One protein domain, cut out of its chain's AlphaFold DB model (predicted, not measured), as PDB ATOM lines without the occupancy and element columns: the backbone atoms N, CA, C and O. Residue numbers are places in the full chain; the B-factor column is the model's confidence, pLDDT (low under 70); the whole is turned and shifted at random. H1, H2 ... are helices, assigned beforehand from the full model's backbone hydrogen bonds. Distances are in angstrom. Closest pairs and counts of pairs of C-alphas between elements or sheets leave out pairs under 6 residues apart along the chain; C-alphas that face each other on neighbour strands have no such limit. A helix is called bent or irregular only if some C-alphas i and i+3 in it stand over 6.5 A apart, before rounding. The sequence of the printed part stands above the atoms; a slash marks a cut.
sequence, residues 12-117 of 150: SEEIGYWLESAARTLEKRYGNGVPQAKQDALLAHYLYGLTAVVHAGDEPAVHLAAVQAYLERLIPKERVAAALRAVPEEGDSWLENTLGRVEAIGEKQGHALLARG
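Overview. This is residues 12 to 117 of the 150 residues of an uncharacterized protein of Mesorhizobium sp (UniProt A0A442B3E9). The longest helix, H5, lies with H1 and H2 in a three-helix bundle, with H2 in the middle of the whole; two shorter helices, H3 and H4, cross H2 on the side away from H1 and H5. The loop before H5 sticks out at residues 89 to 94, of which 93 and 94 belong to H5. The printed part has 106 residues with five named helices, H1 to H5 in order, and no named strand: the class is all helix. It is compact, with a radius of gyration of the C-alphas of 13.2 A and spans of 39 by 26 by 25 A.

Along the chain. Find C-alpha 93 at (136.453, 166.148, 145.837); from there H5, residues 93 to 115, runs 33.4 A to C-alpha 115 at (164.218, 169.211, 164.230). H2 is residues 36 to 52, 23.9 A long. H1, residues 12 to 33, starts at C-alpha 12 (161.488, 182.886, 158.828) and spans 31.1 A; it has a kink of 46 degrees near residue 27 and is irregular, C-alphas 29 and 32 being 9.4 A apart. H3 is residues 60 to 71 and H4 residues 77 to 83.

Arrangement. Start at the hub, H2, which touches the four other helices. Its closest C-alphas to H5 are Leu 50 and Gly 106, 3.9 A apart, at a shallow tilt of 34 degrees, only just short of steep, the same way. H1 and H2 form a helical hairpin, at 29 degrees, closest at the C-alphas of Ala 23 and Leu 43, 6.5 A. H3 touches H2 at a steep tilt of 52 degrees, closest at the C-alphas of Tyr 48 and Val 67, 6.5 A. H4 is about perpendicular to H2, at 85 degrees, and touches its residues 37 to 44 alone, closest at the C-alphas of Ala 41 and Ala 83, 4.6 A. H3 and H5 are apart. In H2, H3, H4 and H5 every O i to N i+4 pair is within hydrogen-bond range; in H1, 16 of 18 are.

Size, cuts and confidence. Look to Gly 91 and Gly 117 for the two C-alphas farthest apart, 41.5 A. The printed part has no cut and no long link. Mean pLDDT of the printed part is 94.3, and residue 117 alone is under 70.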
ATOM      1  N   SER A  12     162.315 182.092 159.737       86.81
ATOM      2  CA  SER A  12     161.488 182.886 158.828       86.81
ATOM      3  C   SER A  12     161.976 182.848 157.375       86.81
ATOM      4  O   SER A  12     161.159 182.824 156.452       86.81
ATOM      5  N   GLU A  13     163.291 182.837 157.150       89.62
ATOM      6  CA  GLU A  13     163.867 182.696 155.807       89.62
ATOM      7  C   GLU A  13     163.676 181.282 155.262       89.62
ATOM      8  O   GLU A  13     163.380 181.122 154.079       89.62
ATOM      9  N   GLU A  14     163.791 180.264 156.116       91.81
ATOM     10  CA  GLU A  14     163.498 178.878 155.750       91.81
ATOM     11  C   GLU A  14     162.027 178.707 155.347       91.81
ATOM     12  O   GLU A  14     161.747 178.163 154.279       91.81
ATOM     13  N   ILE A  15     161.082 179.235 156.135       93.00
ATOM     14  CA  ILE A  15     159.650 179.226 155.790       93.00
ATOM     15  C   ILE A  15     159.415 179.928 154.446       93.00
ATOM     16  O   ILE A  15     158.728 179.384 153.581       93.00
ATOM     17  N   GLY A  16     160.020 181.104 154.237       93.38
ATOM     18  CA  GLY A  16     159.924 181.831 152.967       93.38
ATOM     19  C   GLY A  16     160.458 181.024 151.780       93.38
ATOM     20  O   GLY A  16     159.796 180.921 150.749       93.38
ATOM     21  N   TYR A  17     161.613 180.378 151.946       93.62
ATOM     22  CA  TYR A  17     162.203 179.516 150.924       93.62
ATOM     23  C   TYR A  17     161.284 178.344 150.552       93.62
ATOM     24  O   TYR A  17     161.068 178.069 149.366       93.62
ATOM     25  N   TRP A  18     160.722 177.665 151.554       95.12
ATOM     26  CA  TRP A  18     159.790 176.558 151.344       95.12
ATOM     27  C   TRP A  18     158.510 177.011 150.649       95.12
ATOM     28  O   TRP A  18     158.063 176.352 149.708       95.12
ATOM     29  N   LEU A  19     157.972 178.165 151.041       96.25
ATOM     30  CA  LEU A  19     156.793 178.756 150.420       96.25
ATOM     31  C   LEU A  19     157.017 179.069 148.932       96.25
ATOM     32  O   LEU A  19     156.213 178.674 148.090       96.25
ATOM     33  N   GLU A  20     158.133 179.709 148.580       96.62
ATOM     34  CA  GLU A  20     158.479 179.963 147.176       96.62
ATOM     35  C   GLU A  20     158.701 178.679 146.376       96.62
ATOM     36  O   GLU A  20     158.322 178.582 145.206       96.62
ATOM     37  N   SER A  21     159.336 177.682 146.993       96.62
ATOM     38  CA  SER A  21     159.547 176.375 146.374       96.62
ATOM     39  C   SER A  21     158.216 175.683 146.066       96.62
ATOM     40  O   SER A  21     158.019 175.170 144.959       96.62
ATOM     41  N   ALA A  22     157.268 175.729 147.006       96.56
ATOM     42  CA  ALA A  22     155.924 175.205 146.814       96.56
ATOM     43  C   ALA A  22     155.172 175.960 145.712       96.56
ATOM     44  O   ALA A  22     154.630 175.315 144.817       96.56
ATOM     45  N   ALA A  23     155.216 177.297 145.700       96.38
ATOM     46  CA  ALA A  23     154.585 178.105 144.656       96.38
ATOM     47  C   ALA A  23     155.105 177.744 143.253       96.38
ATOM     48  O   ALA A  23     154.319 177.459 142.351       96.38
ATOM     49  N   ARG A  24     156.434 177.640 143.081       96.75
ATOM     50  CA  ARG A  24     157.050 177.197 141.815       96.75
ATOM     51  C   ARG A  24     156.634 175.776 141.427       96.75
ATOM     52  O   ARG A  24     156.472 175.474 140.246       96.75
ATOM     53  N   THR A  25     156.472 174.895 142.411       95.94
ATOM     54  CA  THR A  25     156.049 173.509 142.185       95.94
ATOM     55  C   THR A  25     154.588 173.429 141.744       95.94
ATOM     56  O   THR A  25     154.283 172.668 140.826       95.94
ATOM     57  N   LEU A  26     153.697 174.213 142.359       94.19
ATOM     58  CA  LEU A  26     152.290 174.303 141.966       94.19
ATOM     59  C   LEU A  26     152.153 174.849 140.543       94.19
ATOM     60  O   LEU A  26     151.514 174.194 139.723       94.19
ATOM     61  N   GLU A  27     152.843 175.946 140.224       93.44
ATOM     62  CA  GLU A  27     152.860 176.524 138.875       93.44
ATOM     63  C   GLU A  27     153.351 175.505 137.837       93.44
ATOM     64  O   GLU A  27     152.703 175.269 136.824       93.44
ATOM     65  N   LYS A  28     154.461 174.809 138.114       94.81
ATOM     66  CA  LYS A  28     154.998 173.791 137.200       94.81
ATOM     67  C   LYS A  28     154.046 172.607 137.008       94.81
ATOM     68  O   LYS A  28     154.012 172.016 135.929       94.81
ATOM     69  N   ARG A  29     153.348 172.195 138.068       93.56
ATOM     70  CA  ARG A  29     152.491 171.004 138.055       93.56
ATOM     71  C   ARG A  29     151.135 171.276 137.424       93.56
ATOM     72  O   ARG A  29     150.615 170.410 136.726       93.56
ATOM     73  N   TYR A  30     150.555 172.421 137.742       92.56
ATOM     74  CA  TYR A  30     149.176 172.734 137.419       92.56
ATOM     75  C   TYR A  30     149.070 173.838 136.376       92.56
ATOM     76  O   TYR A  30     148.247 173.698 135.473       92.56
ATOM     77  N   GLY A  31     149.910 174.875 136.449       89.50
ATOM     78  CA  GLY A  31     149.937 175.996 135.508       89.50
ATOM     79  C   GLY A  31     148.528 176.468 135.150       89.50
ATOM     80  O   GLY A  31     147.663 176.600 136.008       89.50
ATOM     81  N   ASN A  32     148.240 176.605 133.857       90.25
ATOM     82  CA  ASN A  32     146.909 177.013 133.386       90.25
ATOM     83  C   ASN A  32     145.820 175.922 133.485       90.25
ATOM     84  O   ASN A  32     144.665 176.182 133.160       90.25
ATOM     85  N   GLY A  33     146.165 174.697 133.892       91.88
ATOM     86  CA  GLY A  33     145.231 173.573 134.013       91.88
ATOM     87  C   GLY A  33     144.379 173.596 135.284       91.88
ATOM     88  O   GLY A  33     143.385 172.877 135.361       91.88
ATOM     89  N   VAL A  34     144.740 174.417 136.274       93.94
ATOM     90  CA  VAL A  34     143.963 174.618 137.504       93.94
ATOM     91  C   VAL A  34     143.738 176.116 137.705       93.94
ATOM     92  O   VAL A  34     144.701 176.879 137.621       93.94
ATOM     93  N   PRO A  35     142.507 176.566 138.014       95.06
ATOM     94  CA  PRO A  35     142.236 177.975 138.273       95.06
ATOM     95  C   PRO A  35     143.168 178.558 139.337       95.06
ATOM     96  O   PRO A  35     143.402 177.928 140.371       95.06
ATOM     97  N   GLN A  36     143.635 179.789 139.119       95.62
ATOM     98  CA  GLN A  36     144.571 180.456 140.030       95.62
ATOM     99  C   GLN A  36     144.065 180.472 141.480       95.62
ATOM    100  O   GLN A  36     144.837 180.222 142.396       95.62
ATOM    101  N   ALA A  37     142.763 180.678 141.693       95.50
ATOM    102  CA  ALA A  37     142.164 180.674 143.029       95.50
ATOM    103  C   ALA A  37     142.360 179.339 143.772       95.50
ATOM    104  O   ALA A  37     142.641 179.333 144.969       95.50
ATOM    105  N   LYS A  38     142.277 178.203 143.064       96.75
ATOM    106  CA  LYS A  38     142.533 176.882 143.655       96.75
ATOM    107  C   LYS A  38     144.018 176.699 143.955       96.75
ATOM    108  O   LYS A  38     144.360 176.148 144.993       96.75
ATOM    109  N   GLN A  39     144.904 177.187 143.087       97.38
ATOM    110  CA  GLN A  39     146.347 177.156 143.353       97.38
ATOM    111  C   GLN A  39     146.724 178.001 144.575       97.38
ATOM    112  O   GLN A  39     147.528 177.562 145.393       97.38
ATOM    113  N   ASP A  40     146.098 179.167 144.739       97.69
ATOM    114  CA  ASP A  40     146.315 180.037 145.894       97.69
ATOM    115  C   ASP A  40     145.810 179.380 147.188       97.69
ATOM    116  O   ASP A  40     146.502 179.424 148.205       97.69
ATOM    117  N   ALA A  41     144.658 178.698 147.146       97.81
ATOM    118  CA  ALA A  41     144.151 177.909 148.271       97.81
ATOM    119  C   ALA A  41     145.095 176.747 148.636       97.81
ATOM    120  O   ALA A  41     145.404 176.540 149.810       97.81
ATOM    121  N   LEU A  42     145.624 176.025 147.640       98.19
ATOM    122  CA  LEU A  42     146.621 174.971 147.867       98.19
ATOM    123  C   LEU A  42     147.899 175.521 148.513       98.19
ATOM    124  O   LEU A  42     148.451 174.897 149.418       98.19
ATOM    125  N   LEU A  43     148.367 176.692 148.070       98.19
ATOM    126  CA  LEU A  43     149.536 177.348 148.651       98.19
ATOM    127  C   LEU A  43     149.279 177.776 150.103       98.19
ATOM    128  O   LEU A  43     150.150 177.595 150.956       98.19
ATOM    129  N   ALA A  44     148.081 178.289 150.394       98.25
ATOM    130  CA  ALA A  44     147.670 178.663 151.742       98.25
ATOM    131  C   ALA A  44     147.611 177.452 152.688       98.25
ATOM    132  O   ALA A  44     148.179 177.520 153.775       98.25
ATOM    133  N   HIS A  45     147.020 176.328 152.269       98.38
ATOM    134  CA  HIS A  45     146.975 175.100 153.080       98.38
ATOM    135  C   HIS A  45     148.356 174.481 153.297       98.38
ATOM    136  O   HIS A  45     148.676 174.048 154.405       98.38
ATOM    137  N   TYR A  46     149.210 174.483 152.271       98.38
ATOM    138  CA  TYR A  46     150.604 174.069 152.431       98.38
ATOM    139  C   TYR A  46     151.313 174.901 153.506       98.38
ATOM    140  O   TYR A  46     151.960 174.350 154.397       98.38
ATOM    141  N   LEU A  47     151.183 176.230 153.433       98.06
ATOM    142  CA  LEU A  47     151.816 177.128 154.389       98.06
ATOM    143  C   LEU A  47     151.227 176.981 155.792       98.06
ATOM    144  O   LEU A  47     151.980 177.018 156.764       98.06
ATOM    145  N   TYR A  48     149.911 176.802 155.900       97.81
ATOM    146  CA  TYR A  48     149.246 176.524 157.165       97.81
ATOM    147  C   TYR A  48     149.861 175.289 157.825       97.81
ATOM    148  O   TYR A  48     150.383 175.412 158.928       97.81
ATOM    149  N   GLY A  49     149.938 174.152 157.123       97.44
ATOM    150  CA  GLY A  49     150.590 172.948 157.649       97.44
ATOM    151  C   GLY A  49     152.056 173.187 158.028       97.44
ATOM    152  O   GLY A  49     152.484 172.837 159.125       97.44
ATOM    153  N   LEU A  50     152.822 173.863 157.161       96.69
ATOM    154  CA  LEU A  50     154.235 174.197 157.402       96.69
ATOM    155  C   LEU A  50     154.454 174.988 158.695       96.69
ATOM    156  O   LEU A  50     155.452 174.788 159.387       96.69
ATOM    157  N   THR A  51     153.534 175.897 159.002       95.94
ATOM    158  CA  THR A  51     153.653 176.842 160.115       95.94
ATOM    159  C   THR A  51     152.884 176.400 161.359       95.94
ATOM    160  O   THR A  51     153.237 176.839 162.447       95.94
ATOM    161  N   ALA A  52     151.913 175.489 161.248       95.38
ATOM    162  CA  ALA A  52     151.101 175.008 162.367       95.38
ATOM    163  C   ALA A  52     151.953 174.415 163.496       95.38
ATOM    164  O   ALA A  52     151.709 174.673 164.668       95.38
ATOM    165  N   VAL A  53     153.008 173.678 163.149       91.38
ATOM    166  CA  VAL A  53     153.930 173.095 164.135       91.38
ATOM    167  C   VAL A  53     154.827 174.140 164.799       91.38
ATOM    168  O   VAL A  53     155.186 173.995 165.963       91.38
ATOM    169  N   VAL A  54     155.182 175.201 164.069       87.94
ATOM    170  CA  VAL A  54     156.005 176.313 164.572       87.94
ATOM    171  C   VAL A  54     155.192 177.192 165.520       87.94
ATOM    172  O   VAL A  54     155.703 177.629 166.545       87.94
ATOM    173  N   HIS A  55     153.921 177.407 165.185       90.19
ATOM    174  CA  HIS A  55     152.979 178.254 165.909       90.19
ATOM    175  C   HIS A  55     152.036 177.449 166.818       90.19
ATOM    176  O   HIS A  55     150.995 177.953 167.224       90.19
ATOM    177  N   ALA A  56     152.380 176.205 167.167       89.69
ATOM    178  CA  ALA A  56     151.491 175.306 167.911       89.69
ATOM    179  C   ALA A  56     151.088 175.833 169.305       89.69
ATOM    180  O   ALA A  56     150.066 175.419 169.846       89.69
ATOM    181  N   GLY A  57     151.902 176.715 169.895       89.19
ATOM    182  CA  GLY A  57     151.624 177.370 171.177       89.19
ATOM    183  C   GLY A  57     151.065 178.790 171.060       89.19
ATOM    184  O   GLY A  57     150.766 179.396 172.088       89.19
ATOM    185  N   ASP A  58     150.943 179.324 169.846       91.75
ATOM    186  CA  ASP A  58     150.464 180.683 169.619       91.75
ATOM    187  C   ASP A  58     148.933 180.727 169.576       91.75
ATOM    188  O   ASP A  58     148.255 179.751 169.247       91.75
ATOM    189  N   GLU A  59     148.363 181.898 169.861       94.12
ATOM    190  CA  GLU A  59     146.937 182.113 169.633       94.12
ATOM    191  C   GLU A  59     146.598 181.985 168.134       94.12
ATOM    192  O   GLU A  59     147.368 182.452 167.285       94.12
ATOM    193  N   PRO A  60     145.409 181.466 167.769       92.75
ATOM    194  CA  PRO A  60     145.020 181.304 166.365       92.75
ATOM    195  C   PRO A  60     145.120 182.591 165.533       92.75
ATOM    196  O   PRO A  60     145.470 182.551 164.355       92.75
ATOM    197  N   ALA A  61     144.853 183.752 166.142       93.62
ATOM    198  CA  ALA A  61     144.968 185.047 165.473       93.62
ATOM    199  C   ALA A  61     146.424 185.411 165.126       93.62
ATOM    200  O   ALA A  61     146.675 186.011 164.079       93.62
ATOM    201  N   VAL A  62     147.383 185.024 165.972       93.75
ATOM    202  CA  VAL A  62     148.818 185.239 165.738       93.75
ATOM    203  C   VAL A  62     149.298 184.354 164.592       93.75
ATOM    204  O   VAL A  62     149.954 184.849 163.671       93.75
ATOM    205  N   HIS A  63     148.906 183.076 164.587       94.75
ATOM    206  CA  HIS A  63     149.236 182.153 163.497       94.75
ATOM    207  C   HIS A  63     148.634 182.613 162.164       94.75
ATOM    208  O   HIS A  63     149.349 182.702 161.165       94.75
ATOM    209  N   LEU A  64     147.356 183.005 162.152       95.88
ATOM    210  CA  LEU A  64     146.701 183.539 160.958       95.88
ATOM    211  C   LEU A  64     147.417 184.787 160.419       95.88
ATOM    212  O   LEU A  64     147.648 184.891 159.213       95.88
ATOM    213  N   ALA A  65     147.808 185.715 161.299       95.88
ATOM    214  CA  ALA A  65     148.548 186.909 160.904       95.88
ATOM    215  C   ALA A  65     149.916 186.566 160.290       95.88
ATOM    216  O   ALA A  65     150.326 187.196 159.313       95.88
ATOM    217  N   ALA A  66     150.610 185.554 160.822       93.94
ATOM    218  CA  ALA A  66     151.870 185.072 160.263       93.94
ATOM    219  C   ALA A  66     151.668 184.451 158.870       93.94
ATOM    220  O   ALA A  66     152.354 184.840 157.923       93.94
ATOM    221  N   VAL A  67     150.690 183.550 158.715       96.81
ATOM    222  CA  VAL A  67     150.334 182.934 157.423       96.81
ATOM    223  C   VAL A  67     150.017 184.010 156.383       96.81
ATOM    224  O   VAL A  67     150.562 183.981 155.277       96.81
ATOM    225  N   GLN A  68     149.199 185.000 156.747       97.62
ATOM    226  CA  GLN A  68     148.869 186.119 155.868       97.62
ATOM    227  C   GLN A  68     150.126 186.895 155.449       97.62
ATOM    228  O   GLN A  68     150.341 187.114 154.257       97.62
ATOM    229  N   ALA A  69     150.988 187.260 156.400       96.25
ATOM    230  CA  ALA A  69     152.196 188.033 156.119       96.25
ATOM    231  C   ALA A  69     153.190 187.288 155.210       96.25
ATOM    232  O   ALA A  69     153.869 187.912 154.393       96.25
ATOM    233  N   TYR A  70     153.282 185.963 155.326       96.31
ATOM    234  CA  TYR A  70     154.102 185.142 154.436       96.31
ATOM    235  C   TYR A  70     153.517 185.053 153.022       96.31
ATOM    236  O   TYR A  70     154.266 185.201 152.058       96.31
ATOM    237  N   LEU A  71     152.202 184.861 152.875       97.38
ATOM    238  CA  LEU A  71     151.556 184.803 151.557       97.38
ATOM    239  C   LEU A  71     151.630 186.141 150.814       97.38
ATOM    240  O   LEU A  71     151.906 186.155 149.614       97.38
ATOM    241  N   GLU A  72     151.455 187.262 151.521       97.56
ATOM    242  CA  GLU A  72     151.522 188.614 150.942       97.56
ATOM    243  C   GLU A  72     152.910 188.960 150.367       97.56
ATOM    244  O   GLU A  72     153.040 189.904 149.590       97.56
ATOM    245  N   ARG A  73     153.955 188.184 150.690       94.88
ATOM    246  CA  ARG A  73     155.277 188.313 150.051       94.88
ATOM    247  C   ARG A  73     155.314 187.758 148.627       94.88
ATOM    248  O   ARG A  73     156.188 188.156 147.862       94.88
ATOM    249  N   LEU A  74     154.429 186.819 148.289       94.69
ATOM    250  CA  LEU A  74     154.436 186.114 147.002       94.69
ATOM    251  C   LEU A  74     153.263 186.497 146.105       94.69
ATOM    252  O   LEU A  74     153.420 186.522 144.885       94.69
ATOM    253  N   ILE A  75     152.087 186.747 146.680       95.94
ATOM    254  CA  ILE A  75     150.870 187.026 145.914       95.94
ATOM    255  C   ILE A  75     150.174 188.302 146.414       95.94
ATOM    256  O   ILE A  75     150.318 188.660 147.584       95.94
ATOM    257  N   PRO A  76     149.407 188.994 145.547       97.12
ATOM    258  CA  PRO A  76     148.663 190.194 145.928       97.12
ATOM    259  C   PRO A  76     147.732 189.968 147.120       97.12
ATOM    260  O   PRO A  76     147.105 188.913 147.241       97.12
ATOM    261  N   LYS A  77     147.587 190.992 147.962       96.69
ATOM    262  CA  LYS A  77     146.800 190.954 149.202       96.69
ATOM    263  C   LYS A  77     145.357 190.492 148.993       96.69
ATOM    264  O   LYS A  77     144.821 189.735 149.797       96.69
ATOM    265  N   GLU A  78     144.730 190.906 147.899       97.19
ATOM    266  CA  GLU A  78     143.362 190.531 147.539       97.19
ATOM    267  C   GLU A  78     143.247 189.022 147.299       97.19
ATOM    268  O   GLU A  78     142.275 188.388 147.711       97.19
ATOM    269  N   ARG A  79     144.277 188.427 146.687       98.00
ATOM    270  CA  ARG A  79     144.350 186.985 146.440       98.00
ATOM    271  C   ARG A  79     144.642 186.204 147.712       98.00
ATOM    272  O   ARG A  79     144.025 185.164 147.913       98.00
ATOM    273  N   VAL A  80     145.485 186.727 148.606       98.25
ATOM    274  CA  VAL A  80     145.674 186.147 149.950       98.25
ATOM    275  C   VAL A  80     144.346 186.100 150.699       98.25
ATOM    276  O   VAL A  80     143.935 185.055 151.194       98.25
ATOM    277  N   ALA A  81     143.641 187.230 150.734       97.56
ATOM    278  CA  ALA A  81     142.350 187.358 151.388       97.56
ATOM    279  C   ALA A  81     141.302 186.383 150.821       97.56
ATOM    280  O   ALA A  81     140.506 185.839 151.590       97.56
ATOM    281  N   ALA A  82     141.288 186.169 149.504       97.75
ATOM    282  CA  ALA A  82     140.405 185.199 148.864       97.75
ATOM    283  C   ALA A  82     140.804 183.751 149.194       97.75
ATOM    284  O   ALA A  82     139.945 182.966 149.578       97.75
ATOM    285  N   ALA A  83     142.094 183.415 149.115       97.75
ATOM    286  CA  ALA A  83     142.605 182.072 149.386       97.75
ATOM    287  C   ALA A  83     142.346 181.620 150.828       97.75
ATOM    288  O   ALA A  83     141.904 180.499 151.045       97.75
ATOM    289  N   LEU A  84     142.542 182.509 151.807       97.19
ATOM    290  CA  LEU A  84     142.295 182.214 153.224       97.19
ATOM    291  C   LEU A  84     140.805 182.048 153.570       97.19
ATOM    292  O   LEU A  84     140.480 181.550 154.642       97.19
ATOM    293  N   ARG A  85     139.899 182.487 152.689       96.50
ATOM    294  CA  ARG A  85     138.444 182.304 152.830       96.50
ATOM    295  C   ARG A  85     137.893 181.241 151.882       96.50
ATOM    296  O   ARG A  85     136.687 181.003 151.892       96.50
ATOM    297  N   ALA A  86     138.737 180.660 151.035       94.69
ATOM    298  CA  ALA A  86     138.303 179.713 150.030       94.69
ATOM    299  C   ALA A  86     137.840 178.426 150.712       94.69
ATOM    300  O   ALA A  86     138.563 177.830 151.507       94.69
ATOM    301  N   VAL A  87     136.635 177.997 150.365       92.56
ATOM    302  CA  VAL A  87     136.092 176.695 150.739       92.56
ATOM    303  C   VAL A  87     135.828 175.946 149.435       92.56
ATOM    304  O   VAL A  87     135.332 176.572 148.493       92.56
ATOM    305  N   PRO A  88     136.195 174.656 149.330       91.94
ATOM    306  CA  PRO A  88     135.855 173.853 148.162       91.94
ATOM    307  C   PRO A  88     134.356 173.902 147.866       91.94
ATOM    308  O   PRO A  88     133.531 173.867 148.778       91.94
ATOM    309  N   GLU A  89     134.012 174.005 146.584       91.81
ATOM    310  CA  GLU A  89     132.619 173.899 146.153       91.81
ATOM    311  C   GLU A  89     132.102 172.483 146.415       91.81
ATOM    312  O   GLU A  89     132.853 171.507 146.347       91.81
ATOM    313  N   GLU A  90     130.802 172.365 146.679       91.50
ATOM    314  CA  GLU A  90     130.167 171.067 146.877       91.50
ATOM    315  C   GLU A  90     130.408 170.163 145.654       91.50
ATOM    316  O   GLU A  90     130.090 170.517 144.518       91.50
ATOM    317  N   GLY A  91     131.013 168.995 145.886       90.88
ATOM    318  CA  GLY A  91     131.381 168.042 144.834       90.88
ATOM    319  C   GLY A  91     132.805 168.188 144.281       90.88
ATOM    320  O   GLY A  91     133.243 167.311 143.530       90.88
ATOM    321  N   ASP A  92     133.579 169.203 144.685       95.06
ATOM    322  CA  ASP A  92     134.994 169.358 144.307       95.06
ATOM    323  C   ASP A  92     135.937 168.486 145.158       95.06
ATOM    324  O   ASP A  92     136.898 168.940 145.786       95.06
ATOM    325  N   SER A  93     135.676 167.179 145.131       94.38
ATOM    326  CA  SER A  93     136.453 166.148 145.837       94.38
ATOM    327  C   SER A  93     137.949 166.161 145.500       94.38
ATOM    328  O   SER A  93     138.787 165.762 146.317       94.38
ATOM    329  N   TRP A  94     138.315 166.617 144.295       95.19
ATOM    330  CA  TRP A  94     139.715 166.765 143.913       95.19
ATOM    331  C   TRP A  94     140.393 167.845 144.749       95.19
ATOM    332  O   TRP A  94     141.482 167.598 145.276       95.19
ATOM    333  N   LEU A  95     139.768 169.019 144.884       95.25
ATOM    334  CA  LEU A  95     140.324 170.110 145.674       95.25
ATOM    335  C   LEU A  95     140.360 169.734 147.156       95.25
ATOM    336  O   LEU A  95     141.423 169.849 147.756       95.25
ATOM    337  N   GLU A  96     139.267 169.202 147.709       95.12
ATOM    338  CA  GLU A  96     139.193 168.762 149.113       95.12
ATOM    339  C   GLU A  96     140.339 167.809 149.482       95.12
ATOM    340  O   GLU A  96     141.104 168.056 150.416       95.12
ATOM    341  N   ASN A  97     140.522 166.744 148.696       95.25
ATOM    342  CA  ASN A  97     141.593 165.781 148.931       95.25
ATOM    343  C   ASN A  97     142.981 166.404 148.717       95.25
ATOM    344  O   ASN A  97     143.937 166.092 149.428       95.25
ATOM    345  N   THR A  98     143.130 167.281 147.721       96.38
ATOM    346  CA  THR A  98     144.431 167.893 147.432       96.38
ATOM    347  C   THR A  98     144.839 168.872 148.531       96.38
ATOM    348  O   THR A  98     146.012 168.855 148.901       96.38
ATOM    349  N   LEU A  99     143.902 169.638 149.107       97.25
ATOM    350  CA  LEU A  99     144.147 170.541 150.239       97.25
ATOM    351  C   LEU A  99     144.707 169.778 151.444       97.25
ATOM    352  O   LEU A  99     145.803 170.093 151.904       97.25
ATOM    353  N   GLY A 100     144.039 168.701 151.874       95.94
ATOM    354  CA  GLY A 100     144.529 167.884 152.991       95.94
ATOM    355  C   GLY A 100     145.909 167.269 152.724       95.94
ATOM    356  O   GLY A 100     146.760 167.193 153.610       95.94
ATOM    357  N   ARG A 101     146.191 166.880 151.474       97.06
ATOM    358  CA  ARG A 101     147.508 166.338 151.098       97.06
ATOM    359  C   ARG A 101     148.614 167.387 151.134       97.06
ATOM    360  O   ARG A 101     149.713 167.066 151.579       97.06
ATOM    361  N   VAL A 102     148.376 168.598 150.625       97.12
ATOM    362  CA  VAL A 102     149.404 169.655 150.637       97.12
ATOM    363  C   VAL A 102     149.648 170.181 152.045       97.12
ATOM    364  O   VAL A 102     150.795 170.455 152.383       97.12
ATOM    365  N   GLU A 103     148.611 170.225 152.877       97.94
ATOM    366  CA  GLU A 103     148.716 170.557 154.297       97.94
ATOM    367  C   GLU A 103     149.604 169.555 155.044       97.94
ATOM    368  O   GLU A 103     150.603 169.954 155.640       97.94
ATOM    369  N   ALA A 104     149.346 168.251 154.894       97.81
ATOM    370  CA  ALA A 104     150.170 167.203 155.502       97.81
ATOM    371  C   ALA A 104     151.634 167.227 155.013       97.81
ATOM    372  O   ALA A 104     152.569 166.914 155.755       97.81
ATOM    373  N   ILE A 105     151.868 167.605 153.748       97.00
ATOM    374  CA  ILE A 105     153.228 167.823 153.233       97.00
ATOM    375  C   ILE A 105     153.877 169.016 153.941       97.00
ATOM    376  O   ILE A 105     155.040 168.910 154.334       97.00
ATOM    377  N   GLY A 106     153.150 170.125 154.092       96.75
ATOM    378  CA  GLY A 106     153.595 171.297 154.840       96.75
ATOM    379  C   GLY A 106     153.999 170.926 156.261       96.75
ATOM    380  O   GLY A 106     155.148 171.141 156.640       96.75
ATOM    381  N   GLU A 107     153.109 170.271 157.002       97.44
ATOM    382  CA  GLU A 107     153.323 169.835 158.389       97.44
ATOM    383  C   GLU A 107     154.591 168.992 158.544       97.44
ATOM    384  O   GLU A 107     155.454 169.276 159.381       97.44
ATOM    385  N   LYS A 108     154.776 168.002 157.662       96.19
ATOM    386  CA  LYS A 108     155.985 167.174 157.652       96.19
ATOM    387  C   LYS A 108     157.258 168.008 157.473       96.19
ATOM    388  O   LYS A 108     158.270 167.722 158.116       96.19
ATOM    389  N   GLN A 109     157.234 169.011 156.595       94.56
ATOM    390  CA  GLN A 109     158.378 169.908 156.405       94.56
ATOM    391  C   GLN A 109     158.582 170.827 157.612       94.56
ATOM    392  O   GLN A 109     159.721 171.039 158.018       94.56
ATOM    393  N   GLY A 110     157.506 171.303 158.237       93.31
ATOM    394  CA  GLY A 110     157.577 172.107 159.455       93.31
ATOM    395  C   GLY A 110     158.263 171.350 160.593       93.31
ATOM    396  O   GLY A 110     159.181 171.867 161.229       93.31
ATOM    397  N   HIS A 111     157.903 170.080 160.799       93.12
ATOM    398  CA  HIS A 111     158.581 169.228 161.777       93.12
ATOM    399  C   HIS A 111     160.068 169.052 161.457       93.12
ATOM    400  O   HIS A 111     160.908 169.096 162.356       93.12
ATOM    401  N   ALA A 112     160.413 168.889 160.175       91.06
ATOM    402  CA  ALA A 112     161.804 168.794 159.750       91.06
ATOM    403  C   ALA A 112     162.587 170.099 159.995       91.06
ATOM    404  O   ALA A 112     163.771 170.032 160.325       91.06
ATOM    405  N   LEU A 113     161.948 171.268 159.865       88.06
ATOM    406  CA  LEU A 113     162.551 172.566 160.186       88.06
ATOM    407  C   LEU A 113     162.853 172.696 161.682       88.06
ATOM    408  O   LEU A 113     163.981 173.035 162.047       88.06
ATOM    409  N   LEU A 114     161.889 172.359 162.542       84.81
ATOM    410  CA  LEU A 114     162.073 172.395 163.997       84.81
ATOM    411  C   LEU A 114     163.163 171.421 164.459       84.81
ATOM    412  O   LEU A 114     164.013 171.780 165.271       84.81
ATOM    413  N   ALA A 115     163.207 170.213 163.891       84.31
ATOM    414  CA  ALA A 115     164.218 169.211 164.230       84.31
ATOM    415  C   ALA A 115     165.657 169.640 163.873       84.31
ATOM    416  O   ALA A 115     166.611 169.171 164.488       84.31
ATOM    417  N   ARG A 116     165.835 170.551 162.904       77.00
ATOM    418  CA  ARG A 116     167.142 171.144 162.541       77.00
ATOM    419  C   ARG A 116     167.554 172.298 163.469       77.00
ATOM    420  O   ARG A 116     168.603 172.920 163.279       77.00
ATOM    421  N   GLY A 117     166.735 172.581 164.481       60.47
ATOM    422  CA  GLY A 117     166.981 173.568 165.521       60.47
ATOM    423  C   GLY A 117     166.833 175.014 165.061       60.47
ATOM    424  O   GLY A 117     167.360 175.882 165.747       60.47
TER     425      GLY A 117